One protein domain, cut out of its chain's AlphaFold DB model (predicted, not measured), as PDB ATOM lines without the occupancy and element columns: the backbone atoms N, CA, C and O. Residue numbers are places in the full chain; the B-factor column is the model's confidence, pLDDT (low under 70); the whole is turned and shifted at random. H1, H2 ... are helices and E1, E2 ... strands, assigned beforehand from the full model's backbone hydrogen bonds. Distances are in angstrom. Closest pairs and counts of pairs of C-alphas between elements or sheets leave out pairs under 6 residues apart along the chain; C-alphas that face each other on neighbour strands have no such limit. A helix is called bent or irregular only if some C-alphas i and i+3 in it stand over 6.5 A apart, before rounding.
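What this domain is: This is residues 6 to 15 and 30 to 191 of the 197 residues of an uncharacterized protein of viral metagenome (UniProt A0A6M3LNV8). A strongly twisted sheet of five strands forms the middle of this domain, with the long helix H2 packed over one face and the short helices H1 and H5 over the opposite face. H6 runs along edge strand E1 and touches H2, while H4 and H3 lie farther out, H3 away from the sheet and the other helices. The printed part has 172 residues, with six named helices and five named strands in the order H1 E1 E2 E3 H2 E4 H3 E5 H4 H5 H6. The sheet runs E1 E2 E3 E5 E4, antiparallel throughout, and the class is mixed, helices and strands. The whole is compact, with a radius of gyration of the C-alphas of 16.3 A and spans of 43 by 42 by 29 A.

How they stand to each other: H1, residues 9 to 15, is on the sheet of E1, residues 31 to 33, E2, residues 41 to 45, E3, residues 56 to 60, E5, residues 129 to 136, and E4, residues 101 to 108. H1 has a height over the sheet of 9.8 A and runs across the strands, at 65 degrees to E2 on the local plane. E1, E2 and E3 form a meander, each strand the antiparallel neighbour of the one before, in two hairpins; N 32 and O 43 are 2.8 A apart, N 44 and O 57 2.9 A. H2, residues 72 to 96, is on the face opposite H1; its closest C-alpha pair with E4 is Arg 90 and Ile 101, 5.6 A. E3, H2 and E4 make a split strand-helix-strand unit, two strands running the same way with E5 between them, and its crossover is right-handed. E5 pairs with E3 through N 58 and O 130, 2.9 A, and with E4 through N 133 and O 105, 2.8 A. H3, residues 111 to 118, is not on the sheet, nor is H4, residues 139 to 145. H5, residues 156 to 163, is on the same face as H1, over E5 at a height over the sheet of 9.9 A. H4 and H5 only just touch, with 3 pairs of C-alphas within 8 A, the closest Met 143 and Ala 162, 7.1 A, about perpendicular at 76 degrees. H6, residues 176 to 190, runs along E1, at 3 degrees on the local plane. Residues 85 to 92 of H2 touch H6, the closest C-alphas being Tyr 88 and Leu 186, 6.7 A, at a steep tilt of 56 degrees, opposite ways. In H1, H3, H4, H5 and H6 every O i to N i+4 pair is within hydrogen-bond range; in H2, 19 of 21 are.

Where its parts are: H1 begins at C-alpha 9, (99.123, 138.739, 110.703). H2 measures 36.5 A from first to last C-alpha, has a kink of 29 degrees near residue 80, and is only just irregular: C-alphas 76 and 79 are 6.7 A apart. E4 measures 20.1 A, E5 22.1 A and H6 20.8 A, ending at C-alpha 190, (96.227, 153.948, 129.446).

The domain as a whole: The C-alphas farthest apart, of Asn 37 and Glu 145, are 46.0 A apart. Residues 16 to 29 are not printed, with 12.4 A between C-alphas 15 and 30. The links E3 to H2 and H5 to H6 are long. Mean pLDDT of the printed part is 82.8; 35 residues are under 70, among them residues 111 to 118 and 146 to 154.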
ATOM      1  N   THR A   6     101.752 143.332 104.301       75.31
ATOM      2  CA  THR A   6     100.419 142.777 104.041       75.31
ATOM      3  C   THR A   6     100.332 141.278 104.312       75.31
ATOM      4  O   THR A   6      99.230 140.751 104.417       75.31
ATOM      5  N   GLN A   7     101.460 140.581 104.480       81.12
ATOM      6  CA  GLN A   7     101.488 139.151 104.783       81.12
ATOM      7  C   GLN A   7     101.578 138.856 106.285       81.12
ATOM      8  O   GLN A   7     101.223 137.750 106.686       81.12
ATOM      9  N   CYS A   8     101.987 139.827 107.108       84.81
ATOM     10  CA  CYS A   8     102.182 139.673 108.552       84.81
ATOM     11  C   CYS A   8     100.854 139.796 109.315       84.81
ATOM     12  O   CYS A   8     100.232 140.859 109.301       84.81
ATOM     13  N   ASP A   9     100.431 138.749 110.026       83.25
ATOM     14  CA  ASP A   9      99.123 138.739 110.703       83.25
ATOM     15  C   ASP A   9      98.996 139.798 111.804       83.25
ATOM     16  O   ASP A   9      97.956 140.444 111.924       83.25
ATOM     17  N   ALA A  10     100.070 140.060 112.551       85.12
ATOM     18  CA  ALA A  10     100.089 141.146 113.526       85.12
ATOM     19  C   ALA A  10      99.981 142.528 112.856       85.12
ATOM     20  O   ALA A  10      99.277 143.401 113.357       85.12
ATOM     21  N   CYS A  11     100.610 142.730 111.690       88.12
ATOM     22  CA  CYS A  11     100.444 143.974 110.933       88.12
ATOM     23  C   CYS A  11      99.011 144.132 110.421       88.12
ATOM     24  O   CYS A  11      98.447 145.217 110.531       88.12
ATOM     25  N   LYS A  12      98.389 143.060 109.914       85.44
ATOM     26  CA  LYS A  12      96.980 143.086 109.492       85.44
ATOM     27  C   LYS A  12      96.054 143.434 110.656       85.44
ATOM     28  O   LYS A  12      95.158 144.259 110.496       85.44
ATOM     29  N   LEU A  13      96.309 142.850 111.828       82.50
ATOM     30  CA  LEU A  13      95.585 143.135 113.062       82.50
ATOM     31  C   LEU A  13      95.690 144.625 113.447       82.50
ATOM     32  O   LEU A  13      94.682 145.242 113.783       82.50
ATOM     33  N   LEU A  14      96.882 145.221 113.337       83.38
ATOM     34  CA  LEU A  14      97.126 146.639 113.638       83.38
ATOM     35  C   LEU A  14      96.539 147.605 112.593       83.38
ATOM     36  O   LEU A  14      96.045 148.671 112.957       83.38
ATOM     37  N   LEU A  15      96.593 147.256 111.304       80.88
ATOM     38  CA  LEU A  15      96.114 148.098 110.197       80.88
ATOM     39  C   LEU A  15      94.593 148.036 110.018       80.88
ATOM     40  O   LEU A  15      93.971 149.015 109.601       80.88
ATOM     41  N   GLY A  30      90.231 143.383 121.335       78.06
ATOM     42  CA  GLY A  30      90.642 144.689 120.820       78.06
ATOM     43  C   GLY A  30      92.124 144.986 121.081       78.06
ATOM     44  O   GLY A  30      92.830 144.222 121.731       78.06
ATOM     45  N   ILE A  31      92.613 146.098 120.533       87.56
ATOM     46  CA  ILE A  31      94.018 146.518 120.627       87.56
ATOM     47  C   ILE A  31      94.079 147.859 121.346       87.56
ATOM     48  O   ILE A  31      93.319 148.769 121.028       87.56
ATOM     49  N   ILE A  32      95.022 148.005 122.271       89.81
ATOM     50  CA  ILE A  32      95.283 149.261 122.973       89.81
ATOM     51  C   ILE A  32      96.614 149.812 122.478       89.81
ATOM     52  O   ILE A  32      97.655 149.189 122.678       89.81
ATOM     53  N   LEU A  33      96.604 150.993 121.865       90.50
ATOM     54  CA  LEU A  33      97.840 151.717 121.570       90.50
ATOM     55  C   LEU A  33      98.355 152.359 122.860       90.50
ATOM     56  O   LEU A  33      97.631 153.115 123.507       90.50
ATOM     57  N   LEU A  34      99.588 152.043 123.252       89.12
ATOM     58  CA  LEU A  34     100.129 152.465 124.550       89.12
ATOM     59  C   LEU A  34     100.751 153.863 124.528       89.12
ATOM     60  O   LEU A  34     100.992 154.443 125.590       89.12
ATOM     61  N   ASP A  35     100.987 154.405 123.334       77.94
ATOM     62  CA  ASP A  35     101.509 155.751 123.151       77.94
ATOM     63  C   ASP A  35     100.791 156.468 122.002       77.94
ATOM     64  O   ASP A  35     100.855 156.051 120.845       77.94
ATOM     65  N   SER A  36     100.118 157.573 122.325       61.34
ATOM     66  CA  SER A  36      99.510 158.475 121.344       61.34
ATOM     67  C   SER A  36     100.544 159.336 120.607       61.34
ATOM     68  O   SER A  36     100.227 159.896 119.560       61.34
ATOM     69  N   ASN A  37     101.778 159.419 121.119       55.09
ATOM     70  CA  ASN A  37     102.854 160.276 120.622       55.09
ATOM     71  C   ASN A  37     104.018 159.502 119.968       55.09
ATOM     72  O   ASN A  37     105.080 160.080 119.727       55.09
ATOM     73  N   GLY A  38     103.828 158.224 119.620       53.69
ATOM     74  CA  GLY A  38     104.752 157.510 118.728       53.69
ATOM     75  C   GLY A  38     105.792 156.604 119.391       53.69
ATOM     76  O   GLY A  38     106.810 156.309 118.772       53.69
ATOM     77  N   GLY A  39     105.537 156.117 120.605       62.84
ATOM     78  CA  GLY A  39     106.334 155.088 121.280       62.84
ATOM     79  C   GLY A  39     106.235 153.696 120.662       62.84
ATOM     80  O   GLY A  39     106.989 152.821 121.067       62.84
ATOM     81  N   GLY A  40     105.356 153.499 119.675       87.19
ATOM     82  CA  GLY A  40     105.418 152.345 118.782       87.19
ATOM     83  C   GLY A  40     104.993 151.020 119.407       87.19
ATOM     84  O   GLY A  40     105.376 149.990 118.873       87.19
ATOM     85  N   TRP A  41     104.194 151.022 120.481       93.69
ATOM     86  CA  TRP A  41     103.714 149.795 121.129       93.69
ATOM     87  C   TRP A  41     102.191 149.684 121.160       93.69
ATOM     88  O   TRP A  41     101.467 150.662 121.377       93.69
ATOM     89  N   ALA A  42     101.722 148.454 121.012       93.25
ATOM     90  CA  ALA A  42     100.337 148.055 121.142       93.25
ATOM     91  C   ALA A  42     100.214 146.861 122.095       93.25
ATOM     92  O   ALA A  42     101.109 146.022 122.190       93.25
ATOM     93  N   LEU A  43      99.091 146.784 122.799       93.81
ATOM     94  CA  LEU A  43      98.756 145.705 123.716       93.81
ATOM     95  C   LEU A  43      97.477 145.016 123.253       93.81
ATOM     96  O   LEU A  43      96.479 145.676 122.968       93.81
ATOM     97  N   ASN A  44      97.496 143.692 123.225       92.12
ATOM     98  CA  ASN A  44      96.339 142.862 122.915       92.12
ATOM     99  C   ASN A  44      96.253 141.703 123.917       92.12
ATOM    100  O   ASN A  44      97.273 141.271 124.456       92.12
ATOM    101  N   HIS A  45      95.055 141.176 124.155       91.81
ATOM    102  CA  HIS A  45      94.912 139.871 124.797       91.81
ATOM    103  C   HIS A  45      95.349 138.781 123.808       91.81
ATOM    104  O   HIS A  45      94.977 138.798 122.634       91.81
ATOM    105  N   TYR A  46      96.200 137.864 124.259       87.62
ATOM    106  CA  TYR A  46      96.756 136.834 123.392       87.62
ATOM    107  C   TYR A  46      95.701 135.759 123.110       87.62
ATOM    108  O   TYR A  46      95.210 135.110 124.031       87.62
ATOM    109  N   ALA A  47      95.361 135.561 121.834       75.06
ATOM    110  CA  ALA A  47      94.364 134.590 121.393       75.06
ATOM    111  C   ALA A  47      95.053 133.329 120.843       75.06
ATOM    112  O   ALA A  47      95.588 133.335 119.738       75.06
ATOM    113  N   GLY A  48      95.028 132.233 121.604       71.94
ATOM    114  CA  GLY A  48      95.597 130.940 121.217       71.94
ATOM    115  C   GLY A  48      94.849 129.775 121.870       71.94
ATOM    116  O   GLY A  48      94.117 129.960 122.837       71.94
ATOM    117  N   SER A  49      95.019 128.554 121.358       58.12
ATOM    118  CA  SER A  49      94.277 127.359 121.813       58.12
ATOM    119  C   SER A  49      94.648 126.854 123.217       58.12
ATOM    120  O   SER A  49      94.062 125.886 123.692       58.12
ATOM    121  N   GLY A  50      95.589 127.515 123.890       66.19
ATOM    122  CA  GLY A  50      96.013 127.211 125.253       66.19
ATOM    123  C   GLY A  50      96.400 128.478 125.999       66.19
ATOM    124  O   GLY A  50      97.533 128.601 126.446       66.19
ATOM    125  N   VAL A  51      95.498 129.456 126.043       76.81
ATOM    126  CA  VAL A  51      95.695 130.740 126.732       76.81
ATOM    127  C   VAL A  51      94.613 130.928 127.787       76.81
ATOM    128  O   VAL A  51      93.529 130.352 127.688       76.81
ATOM    129  N   TYR A  52      94.895 131.756 128.785       86.12
ATOM    130  CA  TYR A  52      93.941 132.151 129.816       86.12
ATOM    131  C   TYR A  52      93.751 133.670 129.822       86.12
ATOM    132  O   TYR A  52      94.506 134.428 129.199       86.12
ATOM    133  N   LEU A  53      92.699 134.126 130.495       89.12
ATOM    134  CA  LEU A  53      92.410 135.544 130.657       89.12
ATOM    135  C   LEU A  53      93.616 136.260 131.285       89.12
ATOM    136  O   LEU A  53      94.154 135.813 132.292       89.12
ATOM    137  N   GLY A  54      94.034 137.384 130.699       89.94
ATOM    138  CA  GLY A  54      95.165 138.178 131.202       89.94
ATOM    139  C   GLY A  54      96.525 137.827 130.614       89.94
ATOM    140  O   GLY A  54      97.477 138.565 130.847       89.94
ATOM    141  N   TRP A  55      96.634 136.764 129.814       92.50
ATOM    142  CA  TRP A  55      97.802 136.585 128.957       92.50
ATOM    143  C   TRP A  55      97.790 137.656 127.866       92.50
ATOM    144  O   TRP A  55      96.914 137.654 127.001       92.50
ATOM    145  N   MET A  56      98.761 138.568 127.893       94.19
ATOM    146  CA  MET A  56      98.837 139.673 126.936       94.19
ATOM    147  C   MET A  56      99.956 139.473 125.917       94.19
ATOM    148  O   MET A  56     100.976 138.852 126.209       94.19
ATOM    149  N   ALA A  57      99.780 140.060 124.741       93.31
ATOM    150  CA  ALA A  57     100.830 140.297 123.766       93.31
ATOM    151  C   ALA A  57     101.112 141.802 123.706       93.31
ATOM    152  O   ALA A  57     100.227 142.593 123.377       93.31
ATOM    153  N   LEU A  58     102.342 142.187 124.041       95.00
ATOM    154  CA  LEU A  58     102.875 143.529 123.839       95.00
ATOM    155  C   LEU A  58     103.714 143.513 122.563       95.00
ATOM    156  O   LEU A  58     104.772 142.889 122.536       95.00
ATOM    157  N   LEU A  59     103.243 144.171 121.514       93.06
ATOM    158  CA  LEU A  59     103.850 144.140 120.186       93.06
ATOM    159  C   LEU A  59     104.182 145.544 119.696       93.06
ATOM    160  O   LEU A  59     103.591 146.527 120.148       93.06
ATOM    161  N   THR A  60     105.123 145.634 118.766       93.25
ATOM    162  CA  THR A  60     105.418 146.895 118.091       93.25
ATOM    163  C   THR A  60     104.282 147.288 117.141       93.25
ATOM    164  O   THR A  60     103.564 146.444 116.620       93.25
ATOM    165  N   VAL A  61     104.066 148.585 116.922       91.06
ATOM    166  CA  VAL A  61     103.097 149.083 115.929       91.06
ATOM    167  C   VAL A  61     103.693 148.971 114.526       91.06
ATOM    168  O   VAL A  61     103.021 148.566 113.582       91.06
ATOM    169  N   GLY A  62     104.971 149.333 114.387       89.62
ATOM    170  CA  GLY A  62     105.732 149.069 113.173       89.62
ATOM    171  C   GLY A  62     106.134 147.600 113.100       89.62
ATOM    172  O   GLY A  62     106.385 146.975 114.123       89.62
ATOM    173  N   HIS A  63     106.234 147.056 111.890       90.62
ATOM    174  CA  HIS A  63     106.754 145.706 111.697       90.62
ATOM    175  C   HIS A  63     108.235 145.635 112.098       90.62
ATOM    176  O   HIS A  63     109.063 146.353 111.528       90.62
ATOM    177  N   LYS A  64     108.545 144.760 113.054       90.19
ATOM    178  CA  LYS A  64     109.894 144.423 113.528       90.19
ATOM    179  C   LYS A  64     109.975 142.910 113.660       90.19
ATOM    180  O   LYS A  64     109.005 142.308 114.112       90.19
ATOM    181  N   GLU A  65     111.103 142.300 113.322       87.06
ATOM    182  CA  GLU A  65     111.255 140.843 113.454       87.06
ATOM    183  C   GLU A  65     111.975 140.464 114.749       87.06
ATOM    184  O   GLU A  65     111.718 139.415 115.337       87.06
ATOM    185  N   GLN A  66     112.866 141.336 115.219       88.12
ATOM    186  CA  GLN A  66     113.779 141.063 116.324       88.12
ATOM    187  C   GLN A  66     114.031 142.321 117.164       88.12
ATOM    188  O   GLN A  66     113.860 143.452 116.714       88.12
ATOM    189  N   ILE A  67     114.493 142.124 118.402       91.06
ATOM    190  CA  ILE A  67     114.756 143.213 119.361       91.06
ATOM    191  C   ILE A  67     115.778 144.226 118.821       91.06
ATOM    192  O   ILE A  67     115.670 145.415 119.105       91.06
ATOM    193  N   SER A  68     116.753 143.787 118.021       91.94
ATOM    194  CA  SER A  68     117.754 144.670 117.405       91.94
ATOM    195  C   SER A  68     117.190 145.624 116.349       91.94
ATOM    196  O   SER A  68     117.894 146.552 115.961       91.94
ATOM    197  N   ASP A  69     115.946 145.431 115.905       92.19
ATOM    198  CA  ASP A  69     115.290 146.332 114.954       92.19
ATOM    199  C   ASP A  69     114.584 147.507 115.653       92.19
ATOM    200  O   ASP A  69     114.091 148.420 114.980       92.19
ATOM    201  N   LEU A  70     114.490 147.483 116.987       93.00
ATOM    202  CA  LEU A  70     113.857 148.539 117.771       93.00
ATOM    203  C   LEU A  70     114.670 149.837 117.698       93.00
ATOM    204  O   LEU A  70     115.893 149.838 117.856       93.00
ATOM    205  N   ASP A  71     113.980 150.958 117.492       93.88
ATOM    206  CA  ASP A  71     114.587 152.280 117.602       93.88
ATOM    207  C   ASP A  71     114.835 152.658 119.079       93.88
ATOM    208  O   ASP A  71     114.374 152.005 120.022       93.88
ATOM    209  N   SER A  72     115.607 153.723 119.307       92.69
ATOM    210  CA  SER A  72     115.954 154.150 120.666       92.69
ATOM    211  C   SER A  72     114.739 154.558 121.503       92.69
ATOM    212  O   SER A  72     114.757 154.376 122.720       92.69
ATOM    213  N   ARG A  73     113.677 155.081 120.881       91.69
ATOM    214  CA  ARG A  73     112.443 155.460 121.580       91.69
ATOM    215  C   ARG A  73     111.652 154.218 121.972       91.69
ATOM    216  O   ARG A  73     111.223 154.144 123.119       91.69
ATOM    217  N   GLU A  74     111.516 153.249 121.067       93.38
ATOM    218  CA  GLU A  74     110.851 151.961 121.310       93.38
ATOM    219  C   GLU A  74     111.540 151.197 122.457       93.38
ATOM    220  O   GLU A  74     110.875 150.706 123.371       93.38
ATOM    221  N   LEU A  75     112.879 151.161 122.469       93.12
ATOM    222  CA  LEU A  75     113.663 150.552 123.552       93.12
ATOM    223  C   LEU A  75     113.475 151.271 124.895       93.12
ATOM    224  O   LEU A  75     113.311 150.621 125.928       93.12
ATOM    225  N   MET A  76     113.495 152.607 124.896       90.94
ATOM    226  CA  MET A  76     113.326 153.398 126.120       90.94
ATOM    227  C   MET A  76     111.910 153.284 126.704       90.94
ATOM    228  O   MET A  76     111.745 153.283 127.926       90.94
ATOM    229  N   SER A  77     110.884 153.189 125.853       92.75
ATOM    230  CA  SER A  77     109.482 153.102 126.277       92.75
ATOM    231  C   SER A  77     109.086 151.704 126.763       92.75
ATOM    232  O   SER A  77     108.223 151.603 127.640       92.75
ATOM    233  N   LEU A  78     109.755 150.643 126.289       93.31
ATOM    234  CA  LEU A  78     109.440 149.249 126.626       93.31
ATOM    235  C   LEU A  78     109.343 149.006 128.139       93.31
ATOM    236  O   LEU A  78     108.328 148.506 128.619       93.31
ATOM    237  N   GLY A  79     110.358 149.404 128.912       93.94
ATOM    238  CA  GLY A  79     110.363 149.194 130.366       93.94
ATOM    239  C   GLY A  79     109.204 149.902 131.077       93.94
ATOM    240  O   GLY A  79     108.557 149.326 131.952       93.94
ATOM    241  N   THR A  80     108.881 151.122 130.641       93.44
ATOM    242  CA  THR A  80     107.755 151.900 131.179       93.44
ATOM    243  C   THR A  80     106.421 151.225 130.867       93.44
ATOM    244  O   THR A  80     105.536 151.161 131.721       93.44
ATOM    245  N   HIS A  81     106.252 150.704 129.652       94.44
ATOM    246  CA  HIS A  81     105.036 149.995 129.268       94.44
ATOM    247  C   HIS A  81     104.878 148.679 130.023       94.44
ATOM    248  O   HIS A  81     103.801 148.437 130.562       94.44
ATOM    249  N   LEU A  82     105.944 147.885 130.151       95.56
ATOM    250  CA  LEU A  82     105.929 146.660 130.952       95.56
ATOM    251  C   LEU A  82     105.499 146.940 132.396       95.56
ATOM    252  O   LEU A  82     104.613 146.260 132.909       95.56
ATOM    253  N   GLN A  83     106.056 147.981 133.022       95.81
ATOM    254  CA  GLN A  83     105.693 148.371 134.386       95.81
ATOM    255  C   GLN A  83     104.220 148.788 134.503       95.81
ATOM    256  O   GLN A  83     103.532 148.387 135.441       95.81
ATOM    257  N   ARG A  84     103.713 149.586 133.555       95.31
ATOM    258  CA  ARG A  84     102.310 150.030 133.566       95.31
ATOM    259  C   ARG A  84     101.346 148.870 133.353       95.31
ATOM    260  O   ARG A  84     100.348 148.792 134.061       95.31
ATOM    261  N   VAL A  85     101.640 147.971 132.410       95.94
ATOM    262  CA  VAL A  85     100.807 146.787 132.163       95.94
ATOM    263  C   VAL A  85     100.791 145.874 133.388       95.94
ATOM    264  O   VAL A  85      99.709 145.467 133.802       95.94
ATOM    265  N   ASP A  86     101.948 145.608 134.008       97.56
ATOM    266  CA  ASP A  86     102.037 144.819 135.247       97.56
ATOM    267  C   ASP A  86     101.173 145.420 136.363       97.56
ATOM    268  O   ASP A  86     100.316 144.736 136.924       97.56
ATOM    269  N   GLN A  87     101.322 146.723 136.624       97.44
ATOM    270  CA  GLN A  87     100.532 147.407 137.644       97.44
ATOM    271  C   GLN A  87      99.028 147.336 137.353       97.44
ATOM    272  O   GLN A  87      98.243 147.003 138.236       97.44
ATOM    273  N   TYR A  88      98.603 147.642 136.125       97.12
ATOM    274  CA  TYR A  88      97.177 147.667 135.805       97.12
ATOM    275  C   TYR A  88      96.555 146.272 135.818       97.12
ATOM    276  O   TYR A  88      95.415 146.133 136.259       97.12
ATOM    277  N   LEU A  89      97.284 145.237 135.394       96.44
ATOM    278  CA  LEU A  89      96.810 143.860 135.510       96.44
ATOM    279  C   LEU A  89      96.679 143.436 136.974       96.44
ATOM    280  O   LEU A  89      95.664 142.839 137.323       96.44
ATOM    281  N   ARG A  90      97.642 143.790 137.838       97.12
ATOM    282  CA  ARG A  90      97.553 143.539 139.290       97.12
ATOM    283  C   ARG A  90      96.327 144.208 139.897       97.12
ATOM    284  O   ARG A  90      95.562 143.544 140.591       97.12
ATOM    285  N   ASP A  91      96.113 145.485 139.581       97.00
ATOM    286  CA  ASP A  91      94.949 146.242 140.048       97.00
ATOM    287  C   ASP A  91      93.631 145.580 139.605       97.00
ATOM    288  O   ASP A  91      92.708 145.455 140.407       97.00
ATOM    289  N   TYR A  92      93.539 145.161 138.336       96.00
ATOM    290  CA  TYR A  92      92.346 144.504 137.795       96.00
ATOM    291  C   TYR A  92      92.078 143.168 138.487       96.00
ATOM    292  O   TYR A  92      90.949 142.899 138.893       96.00
ATOM    293  N   TRP A  93      93.115 142.341 138.649       95.06
ATOM    294  CA  TRP A  93      92.968 141.017 139.251       95.06
ATOM    295  C   TRP A  93      92.511 141.083 140.701       95.06
ATOM    296  O   TRP A  93      91.597 140.357 141.092       95.06
ATOM    297  N   GLU A  94      93.095 141.993 141.479       94.56
ATOM    298  CA  GLU A  94      92.714 142.200 142.875       94.56
ATOM    299  C   GLU A  94      91.246 142.638 143.006       94.56
ATOM    300  O   GLU A  94      90.526 142.159 143.882       94.56
ATOM    301  N   GLN A  95      90.782 143.521 142.114       94.88
ATOM    302  CA  GLN A  95      89.417 144.057 142.144       94.88
ATOM    303  C   GLN A  95      88.361 143.055 141.674       94.88
ATOM    304  O   GLN A  95      87.260 143.039 142.221       94.88
ATOM    305  N   VAL A  96      88.666 142.270 140.638       94.81
ATOM    306  CA  VAL A  96      87.675 141.424 139.957       94.81
ATOM    307  C   VAL A  96      87.664 139.996 140.496       94.81
ATOM    308  O   VAL A  96      86.593 139.401 140.601       94.81
ATOM    309  N   PHE A  97      88.829 139.444 140.843       93.06
ATOM    310  CA  PHE A  97      88.969 138.032 141.216       93.06
ATOM    311  C   PHE A  97      89.399 137.814 142.667       93.06
ATOM    312  O   PHE A  97      89.268 136.698 143.162       93.06
ATOM    313  N   HIS A  98      89.904 138.847 143.355       93.88
ATOM    314  CA  HIS A  98      90.500 138.720 144.695       93.88
ATOM    315  C   HIS A  98      91.613 137.652 144.767       93.88
ATOM    316  O   HIS A  98      91.847 137.036 145.809       93.88
ATOM    317  N   ASP A  99      92.297 137.430 143.643       91.62
ATOM    318  CA  ASP A  99      93.416 136.505 143.499       91.62
ATOM    319  C   ASP A  99      94.606 137.283 142.932       91.62
ATOM    320  O   ASP A  99      94.705 137.478 141.718       91.62
ATOM    321  N   PRO A 100      95.491 137.814 143.787       92.56
ATOM    322  CA  PRO A 100      96.537 138.705 143.326       92.56
ATOM    323  C   PRO A 100      97.489 137.990 142.364       92.56
ATOM    324  O   PRO A 100      97.905 136.846 142.577       92.56
ATOM    325  N   ILE A 101      97.904 138.712 141.321       93.62
ATOM    326  CA  ILE A 101      99.077 138.334 140.531       93.62
ATOM    327  C   ILE A 101     100.282 138.399 141.466       93.62
ATOM    328  O   ILE A 101     100.588 139.457 142.009       93.62
ATOM    329  N   GLU A 102     100.992 137.291 141.643       92.62
ATOM    330  CA  GLU A 102     102.246 137.264 142.397       92.62
ATOM    331  C   GLU A 102     103.384 137.773 141.511       92.62
ATOM    332  O   GLU A 102     104.136 138.677 141.879       92.62
ATOM    333  N   GLN A 103     103.451 137.248 140.287       92.12
ATOM    334  CA  GLN A 103     104.533 137.499 139.346       92.12
ATOM    335  C   GLN A 103     103.984 137.724 137.938       92.12
ATOM    336  O   GLN A 103     103.131 136.975 137.478       92.12
ATOM    337  N   MET A 104     104.541 138.701 137.227       94.31
ATOM    338  CA  MET A 104     104.370 138.843 135.783       94.31
ATOM    339  C   MET A 104     105.658 138.401 135.100       94.31
ATOM    340  O   MET A 104     106.747 138.845 135.474       94.31
ATOM    341  N   TYR A 105     105.544 137.519 134.114       93.31
ATOM    342  CA  TYR A 105     106.659 137.154 133.248       93.31
ATOM    343  C   TYR A 105     106.524 137.892 131.922       93.31
ATOM    344  O   TYR A 105     105.445 137.895 131.340       93.31
ATOM    345  N   ALA A 106     107.613 138.483 131.436       93.94
ATOM    346  CA  ALA A 106     107.696 139.069 130.102       93.94
ATOM    347  C   ALA A 106     108.683 138.249 129.268       93.94
ATOM    348  O   ALA A 106     109.846 138.110 129.650       93.94
ATOM    349  N   ILE A 107     108.219 137.665 128.163       90.31
ATOM    350  CA  ILE A 107     109.017 136.733 127.356       90.31
ATOM    351  C   ILE A 107     108.877 137.077 125.890       90.31
ATOM    352  O   ILE A 107     107.768 137.178 125.380       90.31
ATOM    353  N   CYS A 108     110.005 137.185 125.207       88.25
ATOM    354  CA  CYS A 108     110.054 137.238 123.756       88.25
ATOM    355  C   CYS A 108     110.345 135.827 123.235       88.25
ATOM    356  O   CYS A 108     111.420 135.290 123.511       88.25
ATOM    357  N   PHE A 109     109.412 135.226 122.495       75.44
ATOM    358  CA  PHE A 109     109.682 133.998 121.749       75.44
ATOM    359  C   PHE A 109     110.016 134.354 120.303       75.44
ATOM    360  O   PHE A 109     109.288 135.094 119.654       75.44
ATOM    361  N   MET A 110     111.117 133.807 119.788       71.12
ATOM    362  CA  MET A 110     111.378 133.812 118.348       71.12
ATOM    363  C   MET A 110     110.778 132.544 117.748       71.12
ATOM    364  O   MET A 110     111.494 131.598 117.423       71.12
ATOM    365  N   GLU A 111     109.451 132.508 117.664       64.81
ATOM    366  CA  GLU A 111     108.694 131.369 117.131       64.81
ATOM    367  C   GLU A 111     109.141 131.013 115.697       64.81
ATOM    368  O   GLU A 111     109.279 129.841 115.364       64.81
ATOM    369  N   GLY A 112     109.578 131.998 114.906       63.22
ATOM    370  CA  GLY A 112     110.149 131.759 113.578       63.22
ATOM    371  C   GLY A 112     111.423 130.957 113.522       63.22
ATOM    372  O   GLY A 112     111.627 130.193 112.581       63.22
ATOM    373  N   LEU A 113     112.267 131.085 114.540       64.62
ATOM    374  CA  LEU A 113     113.453 130.253 114.627       64.62
ATOM    375  C   LEU A 113     113.065 128.810 114.971       64.62
ATOM    376  O   LEU A 113     113.679 127.877 114.465       64.62
ATOM    377  N   HIS A 114     112.034 128.623 115.799       62.84
ATOM    378  CA  HIS A 114     111.515 127.296 116.115       62.84
ATOM    379  C   HIS A 114     110.939 126.611 114.871       62.84
ATOM    380  O   HIS A 114     111.303 125.469 114.608       62.84
ATOM    381  N   ASP A 115     110.127 127.313 114.079       64.31
ATOM    382  CA  ASP A 115     109.491 126.747 112.882       64.31
ATOM    383  C   ASP A 115     110.513 126.413 111.786       64.31
ATOM    384  O   ASP A 115     110.439 125.369 111.135       64.31
ATOM    385  N   GLN A 116     111.555 127.240 111.646       64.56
ATOM    386  CA  GLN A 116     112.695 126.933 110.778       64.56
ATOM    387  C   GLN A 116     113.462 125.686 111.238       64.56
ATOM    388  O   GLN A 116     113.884 124.884 110.405       64.56
ATOM    389  N   ILE A 117     113.651 125.515 112.549       69.19
ATOM    390  CA  ILE A 117     114.341 124.350 113.117       69.19
ATOM    391  C   ILE A 117     113.477 123.084 113.008       69.19
ATOM    392  O   ILE A 117     114.018 122.003 112.775       69.19
ATOM    393  N   SER A 118     112.156 123.195 113.166       66.75
ATOM    394  CA  SER A 118     111.224 122.065 113.068       66.75
ATOM    395  C   SER A 118     110.944 121.638 111.623       66.75
ATOM    396  O   SER A 118     110.434 120.538 111.406       66.75
ATOM    397  N   GLY A 119     111.312 122.464 110.636       70.44
ATOM    398  CA  GLY A 119     111.066 122.205 109.217       70.44
ATOM    399  C   GLY A 119     109.604 122.402 108.812       70.44
ATOM    400  O   GLY A 119     109.200 121.935 107.745       70.44
ATOM    401  N   GLU A 120     108.809 123.065 109.654       70.50
ATOM    402  CA  GLU A 120     107.432 123.409 109.327       70.50
ATOM    403  C   GLU A 120     107.389 124.637 108.397       70.50
ATOM    404  O   GLU A 120     108.258 125.511 108.463       70.50
ATOM    405  N   PRO A 121     106.407 124.726 107.481       63.56
ATOM    406  CA  PRO A 121     106.267 125.897 106.625       63.56
ATOM    407  C   PRO A 121     105.985 127.128 107.488       63.56
ATOM    408  O   PRO A 121     104.950 127.179 108.144       63.56
ATOM    409  N   THR A 122     106.874 128.123 107.458       60.78
ATOM    410  CA  THR A 122     106.686 129.390 108.184       60.78
ATOM    411  C   THR A 122     105.378 130.065 107.735       60.78
ATOM    412  O   THR A 122     105.317 130.508 106.584       60.78
ATOM    413  N   PRO A 123     104.322 130.144 108.569       58.94
ATOM    414  CA  PRO A 123     102.980 130.469 108.068       58.94
ATOM    415  C   PRO A 123     102.770 131.942 107.676       58.94
ATOM    416  O   PRO A 123     101.831 132.259 106.953       58.94
ATOM    417  N   SER A 124     103.616 132.861 108.139       64.19
ATOM    418  CA  SER A 124     103.514 134.307 107.904       64.19
ATOM    419  C   SER A 124     104.822 134.969 108.362       64.19
ATOM    420  O   SER A 124     105.501 134.407 109.226       64.19
ATOM    421  N   PRO A 125     105.227 136.130 107.813       75.69
ATOM    422  CA  PRO A 125     106.333 136.892 108.381       75.69
ATOM    423  C   PRO A 125     106.079 137.274 109.844       75.69
ATOM    424  O   PRO A 125     105.000 137.748 110.216       75.69
ATOM    425  N   TRP A 126     107.113 137.084 110.661       81.25
ATOM    426  CA  TRP A 126     107.070 137.237 112.111       81.25
ATOM    427  C   TRP A 126     106.942 138.691 112.537       81.25
ATOM    428  O   TRP A 126     107.447 139.594 111.881       81.25
ATOM    429  N   HIS A 127     106.288 138.911 113.674       87.88
ATOM    430  CA  HIS A 127     106.217 140.219 114.308       87.88
ATOM    431  C   HIS A 127     106.686 140.095 115.751       87.88
ATOM    432  O   HIS A 127     106.139 139.307 116.526       87.88
ATOM    433  N   LEU A 128     107.679 140.902 116.106       90.88
ATOM    434  CA  LEU A 128     108.209 141.014 117.451       90.88
ATOM    435  C   LEU A 128     107.096 141.314 118.459       90.88
ATOM    436  O   LEU A 128     106.449 142.363 118.424       90.88
ATOM    437  N   HIS A 129     106.921 140.408 119.411       92.94
ATOM    438  CA  HIS A 129     106.032 140.628 120.534       92.94
ATOM    439  C   HIS A 129     106.554 139.948 121.797       92.94
ATOM    440  O   HIS A 129     107.281 138.956 121.762       92.94
ATOM    441  N   PHE A 130     106.164 140.514 122.932       93.62
ATOM    442  CA  PHE A 130     106.418 139.974 124.252       93.62
ATOM    443  C   PHE A 130     105.123 139.389 124.798       93.62
ATOM    444  O   PHE A 130     104.106 140.078 124.896       93.62
ATOM    445  N   HIS A 131     105.172 138.129 125.207       92.69
ATOM    446  CA  HIS A 131     104.128 137.528 126.019       92.69
ATOM    447  C   HIS A 131     104.264 138.037 127.445       92.69
ATOM    448  O   HIS A 131     105.316 137.874 128.069       92.69
ATOM    449  N   LEU A 132     103.189 138.624 127.956       94.56
ATOM    450  CA  LEU A 132     103.057 139.019 129.348       94.56
ATOM    451  C   LEU A 132     102.139 138.004 130.023       94.56
ATOM    452  O   LEU A 132     100.954 137.914 129.704       94.56
ATOM    453  N   ILE A 133     102.724 137.190 130.894       92.06
ATOM    454  CA  ILE A 133     102.105 135.993 131.463       92.06
ATOM    455  C   ILE A 133     101.980 136.205 132.972       92.06
ATOM    456  O   ILE A 133     102.991 136.111 133.682       92.06
ATOM    457  N   PRO A 134     100.775 136.508 133.481       92.56
ATOM    458  CA  PRO A 134     100.572 136.677 134.910       92.56
ATOM    459  C   PRO A 134     100.454 135.326 135.615       92.56
ATOM    460  O   PRO A 134      99.685 134.463 135.200       92.56
ATOM    461  N   ARG A 135     101.186 135.150 136.714       89.62
ATOM    462  CA  ARG A 135     101.033 134.036 137.652       89.62
ATOM    463  C   ARG A 135     100.240 134.511 138.855       89.62
ATOM    464  O   ARG A 135     100.703 135.373 139.602       89.62
ATOM    465  N   PHE A 136      99.080 133.906 139.047       88.00
ATOM    466  CA  PHE A 136      98.212 134.151 140.194       88.00
ATOM    467  C   PHE A 136      98.515 133.170 141.320       88.00
ATOM    468  O   PHE A 136      99.057 132.087 141.079       88.00
ATOM    469  N   LYS A 137      98.111 133.511 142.541       84.31
ATOM    470  CA  LYS A 137      98.297 132.631 143.695       84.31
ATOM    471  C   LYS A 137      97.522 131.318 143.539       84.31
ATOM    472  O   LYS A 137      98.033 130.265 143.913       84.31
ATOM    473  N   SER A 138      96.325 131.341 142.947       84.19
ATOM    474  CA  SER A 138      95.551 130.112 142.685       84.19
ATOM    475  C   SER A 138      96.232 129.151 141.695       84.19
ATOM    476  O   SER A 138      96.078 127.933 141.815       84.19
ATOM    477  N   MET A 139      97.054 129.658 140.765       82.25
ATOM    478  CA  MET A 139      97.780 128.813 139.805       82.25
ATOM    479  C   MET A 139      98.818 127.917 140.470       82.25
ATOM    480  O   MET A 139      99.170 126.877 139.922       82.25
ATOM    481  N   ASP A 140      99.320 128.280 141.646       78.31
ATOM    482  CA  ASP A 140     100.345 127.498 142.326       78.31
ATOM    483  C   ASP A 140      99.913 126.068 142.627       78.31
ATOM    484  O   ASP A 140     100.718 125.139 142.527       78.31
ATOM    485  N   GLN A 141      98.649 125.888 143.010       75.44
ATOM    486  CA  GLN A 141      98.095 124.566 143.262       75.44
ATOM    487  C   GLN A 141      98.041 123.751 141.967       75.44
ATOM    488  O   GLN A 141      98.573 122.644 141.934       75.44
ATOM    489  N   LEU A 142      97.523 124.344 140.891       74.00
ATOM    490  CA  LEU A 142      97.458 123.736 139.562       74.00
ATOM    491  C   LEU A 142      98.846 123.314 139.058       74.00
ATOM    492  O   LEU A 142      99.066 122.181 138.631       74.00
ATOM    493  N   MET A 143      99.835 124.199 139.181       74.00
ATOM    494  CA  MET A 143     101.209 123.919 138.759       74.00
ATOM    495  C   MET A 143     101.847 122.765 139.549       74.00
ATOM    496  O   MET A 143     102.600 121.974 138.968       74.00
ATOM    497  N   ARG A 144     101.546 122.654 140.852       74.62
ATOM    498  CA  ARG A 144     101.986 121.537 141.705       74.62
ATOM    499  C   ARG A 144     101.288 120.228 141.337       74.62
ATOM    500  O   ARG A 144     101.966 119.211 141.203       74.62
ATOM    501  N   GLU A 145      99.972 120.246 141.142       72.38
ATOM    502  CA  GLU A 145      99.169 119.066 140.787       72.38
ATOM    503  C   GLU A 145      99.621 118.442 139.463       72.38
ATOM    504  O   GLU A 145      99.746 117.222 139.353       72.38
ATOM    505  N   HIS A 146      99.982 119.269 138.480       67.50
ATOM    506  CA  HIS A 146     100.503 118.787 137.201       67.50
ATOM    507  C   HIS A 146     101.987 118.409 137.213       67.50
ATOM    508  O   HIS A 146     102.531 118.093 136.152       67.50
ATOM    509  N   GLN A 147     102.652 118.451 138.375       66.81
ATOM    510  CA  GLN A 147     104.091 118.195 138.522       66.81
ATOM    511  C   GLN A 147     104.945 119.043 137.562       66.81
ATOM    512  O   GLN A 147     106.056 118.674 137.185       66.81
ATOM    513  N   LEU A 148     104.424 120.204 137.155       64.25
ATOM    514  CA  LEU A 148     105.143 121.145 136.299       64.25
ATOM    515  C   LEU A 148     106.168 121.942 137.107       64.25
ATOM    516  O   LEU A 148     107.005 122.636 136.542       64.25
ATOM    517  N   THR A 149     106.153 121.801 138.430       59.66
ATOM    518  CA  THR A 149     107.258 122.152 139.310       59.66
ATOM    519  C   THR A 149     108.277 121.014 139.308       59.66
ATOM    520  O   THR A 149     108.243 120.130 140.163       59.66
ATOM    521  N   GLY A 150     109.187 121.007 138.333       58.59
ATOM    522  CA  GLY A 150     110.409 120.205 138.446       58.59
ATOM    523  C   GLY A 150     111.303 120.706 139.593       58.59
ATOM    524  O   GLY A 150     110.880 121.485 140.449       58.59
ATOM    525  N   SER A 151     112.588 120.355 139.570       56.44
ATOM    526  CA  SER A 151     113.586 120.856 140.534       56.44
ATOM    527  C   SER A 151     113.797 122.382 140.501       56.44
ATOM    528  O   SER A 151     114.391 122.935 141.420       56.44
ATOM    529  N   SER A 152     113.307 123.066 139.463       57.88
ATOM    530  CA  SER A 152     113.497 124.499 139.203       57.88
ATOM    531  C   SER A 152     112.269 125.384 139.486       57.88
ATOM    532  O   SER A 152     112.322 126.585 139.229       57.88
ATOM    533  N   GLY A 153     111.179 124.835 140.039       65.75
ATOM    534  CA  GLY A 153     110.003 125.612 140.468       65.75
ATOM    535  C   GLY A 153     109.042 126.043 139.345       65.75
ATOM    536  O   GLY A 153     109.076 125.511 138.234       65.75
ATOM    537  N   ILE A 154     108.132 126.981 139.647       65.12
ATOM    538  CA  ILE A 154     107.171 127.546 138.681       65.12
ATOM    539  C   ILE A 154     107.870 128.640 137.871       65.12
ATOM    540  O   ILE A 154     108.337 129.637 138.421       65.12
ATOM    541  N   ASN A 155     107.921 128.464 136.556       72.38
ATOM    542  CA  ASN A 155     108.420 129.461 135.620       72.38
ATOM    543  C   ASN A 155     107.474 129.562 134.425       72.38
ATOM    544  O   ASN A 155     106.557 128.755 134.259       72.38
ATOM    545  N   ALA A 156     107.712 130.540 133.566       69.31
ATOM    546  CA  ALA A 156     106.796 130.793 132.475       69.31
ATOM    547  C   ALA A 156     106.776 129.712 131.384       69.31
ATOM    548  O   ALA A 156     105.745 129.522 130.746       69.31
ATOM    549  N   TRP A 157     107.856 128.944 131.213       70.62
ATOM    550  CA  TRP A 157     107.850 127.771 130.334       70.62
ATOM    551  C   TRP A 157     106.907 126.685 130.860       70.62
ATOM    552  O   TRP A 157     106.175 126.046 130.102       70.62
ATOM    553  N   ASN A 158     106.880 126.508 132.180       70.00
ATOM    554  CA  ASN A 158     105.970 125.583 132.839       70.00
ATOM    555  C   ASN A 158     104.517 126.071 132.719       70.00
ATOM    556  O   ASN A 158     103.645 125.259 132.425       70.00
ATOM    557  N   ILE A 159     104.260 127.380 132.857       71.44
ATOM    558  CA  ILE A 159     102.922 127.971 132.655       71.44
ATOM    559  C   ILE A 159     102.458 127.790 131.205       71.44
ATOM    560  O   ILE A 159     101.339 127.344 130.972       71.44
ATOM    561  N   TYR A 160     103.333 128.037 130.227       71.38
ATOM    562  CA  TYR A 160     103.030 127.806 128.814       71.38
ATOM    563  C   TYR A 160     102.610 126.348 128.545       71.38
ATOM    564  O   TYR A 160     101.654 126.087 127.815       71.38
ATOM    565  N   LYS A 161     103.285 125.374 129.171       68.88
ATOM    566  CA  LYS A 161     102.909 123.950 129.091       68.88
ATOM    567  C   LYS A 161     101.591 123.637 129.798       68.88
ATOM    568  O   LYS A 161     100.823 122.829 129.280       68.88
ATOM    569  N   ALA A 162     101.346 124.249 130.958       64.12
ATOM    570  CA  ALA A 162     100.100 124.099 131.705       64.12
ATOM    571  C   ALA A 162      98.909 124.595 130.890       64.12
ATOM    572  O   ALA A 162      97.870 123.953 130.873       64.12
ATOM    573  N   ALA A 163      99.085 125.689 130.149       60.12
ATOM    574  CA  ALA A 163      97.989 126.346 129.464       60.12
ATOM    575  C   ALA A 163      97.402 125.555 128.284       60.12
ATOM    576  O   ALA A 163      96.264 125.785 127.885       60.12
ATOM    577  N   LYS A 164      98.132 124.553 127.779       64.00
ATOM    578  CA  LYS A 164      97.613 123.553 126.830       64.00
ATOM    579  C   LYS A 164      96.710 122.493 127.489       64.00
ATOM    580  O   LYS A 164      96.161 121.653 126.781       64.00
ATOM    581  N   ARG A 165      96.580 122.487 128.821       58.25
ATOM    582  CA  ARG A 165      95.739 121.565 129.602       58.25
ATOM    583  C   ARG A 165      94.579 122.338 130.240       58.25
ATOM    584  O   ARG A 165      94.725 123.495 130.615       58.25
ATOM    585  N   ALA A 166      93.405 121.717 130.289       57.75
ATOM    586  CA  ALA A 166      92.106 122.367 130.491       57.75
ATOM    587  C   ALA A 166      91.786 122.767 131.949       57.75
ATOM    588  O   ALA A 166      90.616 122.830 132.316       57.75
ATOM    589  N   ASP A 167      92.794 123.031 132.777       67.75
ATOM    590  CA  ASP A 167      92.632 122.986 134.235       67.75
ATOM    591  C   ASP A 167      92.548 124.366 134.908       67.75
ATOM    592  O   ASP A 167      92.383 124.441 136.123       67.75
ATOM    593  N   PHE A 168      92.642 125.476 134.161       75.50
ATOM    594  CA  PHE A 168      92.511 126.801 134.777       75.50
ATOM    595  C   PHE A 168      91.141 126.987 135.445       75.50
ATOM    596  O   PHE A 168      90.137 126.495 134.915       75.50
ATOM    597  N   PRO A 169      91.078 127.752 136.556       81.56
ATOM    598  CA  PRO A 169      89.814 128.181 137.141       81.56
ATOM    599  C   PRO A 169      88.849 128.693 136.065       81.56
ATOM    600  O   PRO A 169      89.257 129.375 135.120       81.56
ATOM    601  N   VAL A 170      87.566 128.340 136.182       85.06
ATOM    602  CA  VAL A 170      86.549 128.604 135.146       85.06
ATOM    603  C   VAL A 170      86.408 130.100 134.837       85.06
ATOM    604  O   VAL A 170      86.070 130.488 133.717       85.06
ATOM    605  N   GLU A 171      86.696 130.941 135.824       87.00
ATOM    606  CA  GLU A 171      86.757 132.396 135.759       87.00
ATOM    607  C   GLU A 171      87.918 132.926 134.900       87.00
ATOM    608  O   GLU A 171      87.813 134.019 134.346       87.00
ATOM    609  N   TYR A 172      88.990 132.146 134.723       87.31
ATOM    610  CA  TYR A 172      90.149 132.495 133.893       87.31
ATOM    611  C   TYR A 172      90.057 131.944 132.478       87.31
ATOM    612  O   TYR A 172      90.910 132.247 131.642       87.31
ATOM    613  N   ILE A 173      89.012 131.173 132.176       87.31
ATOM    614  CA  ILE A 173      88.725 130.769 130.806       87.31
ATOM    615  C   ILE A 173      88.376 132.037 130.009       87.31
ATOM    616  O   ILE A 173      87.425 132.745 130.365       87.31
ATOM    617  N   PRO A 174      89.125 132.348 128.938       86.50
ATOM    618  CA  PRO A 174      88.945 133.576 128.184       86.50
ATOM    619  C   PRO A 174      87.606 133.509 127.436       86.50
ATOM    620  O   PRO A 174      87.425 132.720 126.508       86.50
ATOM    621  N   LYS A 175      86.643 134.324 127.876       88.12
ATOM    622  CA  LYS A 175      85.338 134.523 127.234       88.12
ATOM    623  C   LYS A 175      85.320 135.921 126.641       88.12
ATOM    624  O   LYS A 175      85.909 136.831 127.211       88.12
ATOM    625  N   GLU A 176      84.602 136.115 125.543       86.12
ATOM    626  CA  GLU A 176      84.525 137.421 124.873       86.12
ATOM    627  C   GLU A 176      84.184 138.563 125.844       86.12
ATOM    628  O   GLU A 176      84.859 139.587 125.854       86.12
ATOM    629  N   GLU A 177      83.213 138.354 126.736       89.25
ATOM    630  CA  GLU A 177      82.829 139.336 127.755       89.25
ATOM    631  C   GLU A 177      83.953 139.637 128.760       89.25
ATOM    632  O   GLU A 177      84.202 140.804 129.065       89.25
ATOM    633  N   THR A 178      84.656 138.614 129.259       90.12
ATOM    634  CA  THR A 178      85.710 138.803 130.268       90.12
ATOM    635  C   THR A 178      86.952 139.445 129.664       90.12
ATOM    636  O   THR A 178      87.544 140.337 130.272       90.12
ATOM    637  N   ILE A 179      87.302 139.057 128.439       90.75
ATOM    638  CA  ILE A 179      88.376 139.676 127.663       90.75
ATOM    639  C   ILE A 179      88.025 141.141 127.384       90.75
ATOM    640  O   ILE A 179      88.839 142.027 127.638       90.75
ATOM    641  N   ARG A 180      86.803 141.424 126.917       88.94
ATOM    642  CA  ARG A 180      86.344 142.793 126.658       88.94
ATOM    643  C   ARG A 180      86.373 143.642 127.926       88.94
ATOM    644  O   ARG A 180      86.860 144.766 127.874       88.94
ATOM    645  N   GLY A 181      85.903 143.114 129.057       91.25
ATOM    646  CA  GLY A 181      85.947 143.798 130.353       91.25
ATOM    647  C   GLY A 181      87.371 144.177 130.768       91.25
ATOM    648  O   GLY A 181      87.631 145.337 131.097       91.25
ATOM    649  N   LEU A 182      88.310 143.233 130.651       93.56
ATOM    650  CA  LEU A 182      89.732 143.473 130.898       93.56
ATOM    651  C   LEU A 182      90.289 144.566 129.976       93.56
ATOM    652  O   LEU A 182      90.963 145.493 130.427       93.56
ATOM    653  N   MET A 183      89.997 144.487 128.682       92.56
ATOM    654  CA  MET A 183      90.566 145.403 127.696       92.56
ATOM    655  C   MET A 183      89.979 146.812 127.791       92.56
ATOM    656  O   MET A 183      90.722 147.785 127.668       92.56
ATOM    657  N   VAL A 184      88.690 146.948 128.123       91.31
ATOM    658  CA  VAL A 184      88.065 148.235 128.481       91.31
ATOM    659  C   VAL A 184      88.769 148.859 129.683       91.31
ATOM    660  O   VAL A 184      89.104 150.046 129.658       91.31
ATOM    661  N   TYR A 185      89.008 148.066 130.730       93.88
ATOM    662  CA  TYR A 185      89.691 148.541 131.927       93.88
ATOM    663  C   TYR A 185      91.100 149.051 131.598       93.88
ATOM    664  O   TYR A 185      91.448 150.184 131.939       93.88
ATOM    665  N   LEU A 186      91.897 148.252 130.881       93.50
ATOM    666  CA  LEU A 186      93.257 148.625 130.498       93.50
ATOM    667  C   LEU A 186      93.272 149.877 129.609       93.50
ATOM    668  O   LEU A 186      94.041 150.800 129.880       93.50
ATOM    669  N   ALA A 187      92.388 149.963 128.611       90.88
ATOM    670  CA  ALA A 187      92.243 151.134 127.745       90.88
ATOM    671  C   ALA A 187      91.977 152.416 128.554       90.88
ATOM    672  O   ALA A 187      92.634 153.442 128.347       90.88
ATOM    673  N   GLY A 188      91.076 152.339 129.542       90.75
ATOM    674  CA  GLY A 188      90.780 153.440 130.459       90.75
ATOM    675  C   GLY A 188      91.991 153.881 131.289       90.75
ATOM    676  O   GLY A 188      92.204 155.079 131.471       90.75
ATOM    677  N   ARG A 189      92.832 152.942 131.745       93.19
ATOM    678  CA  ARG A 189      94.055 153.239 132.522       93.19
ATOM    679  C   ARG A 189      95.193 153.789 131.662       93.19
ATOM    680  O   ARG A 189      95.990 154.598 132.139       93.19
ATOM    681  N   PHE A 190      95.267 153.387 130.395       89.44
ATOM    682  CA  PHE A 190      96.227 153.948 129.446       89.44
ATOM    683  C   PHE A 190      95.805 155.311 128.887       89.44
ATOM    684  O   PHE A 190      96.644 156.000 128.314       89.44
ATOM    685  N   GLY A 191      94.552 155.731 129.099       81.62
ATOM    686  CA  GLY A 191      94.005 156.945 128.487       81.62
ATOM    687  C   GLY A 191      93.830 156.805 126.971       81.62
ATOM    688  O   GLY A 191      93.750 157.805 126.265       81.62
TER     689      GLY A 191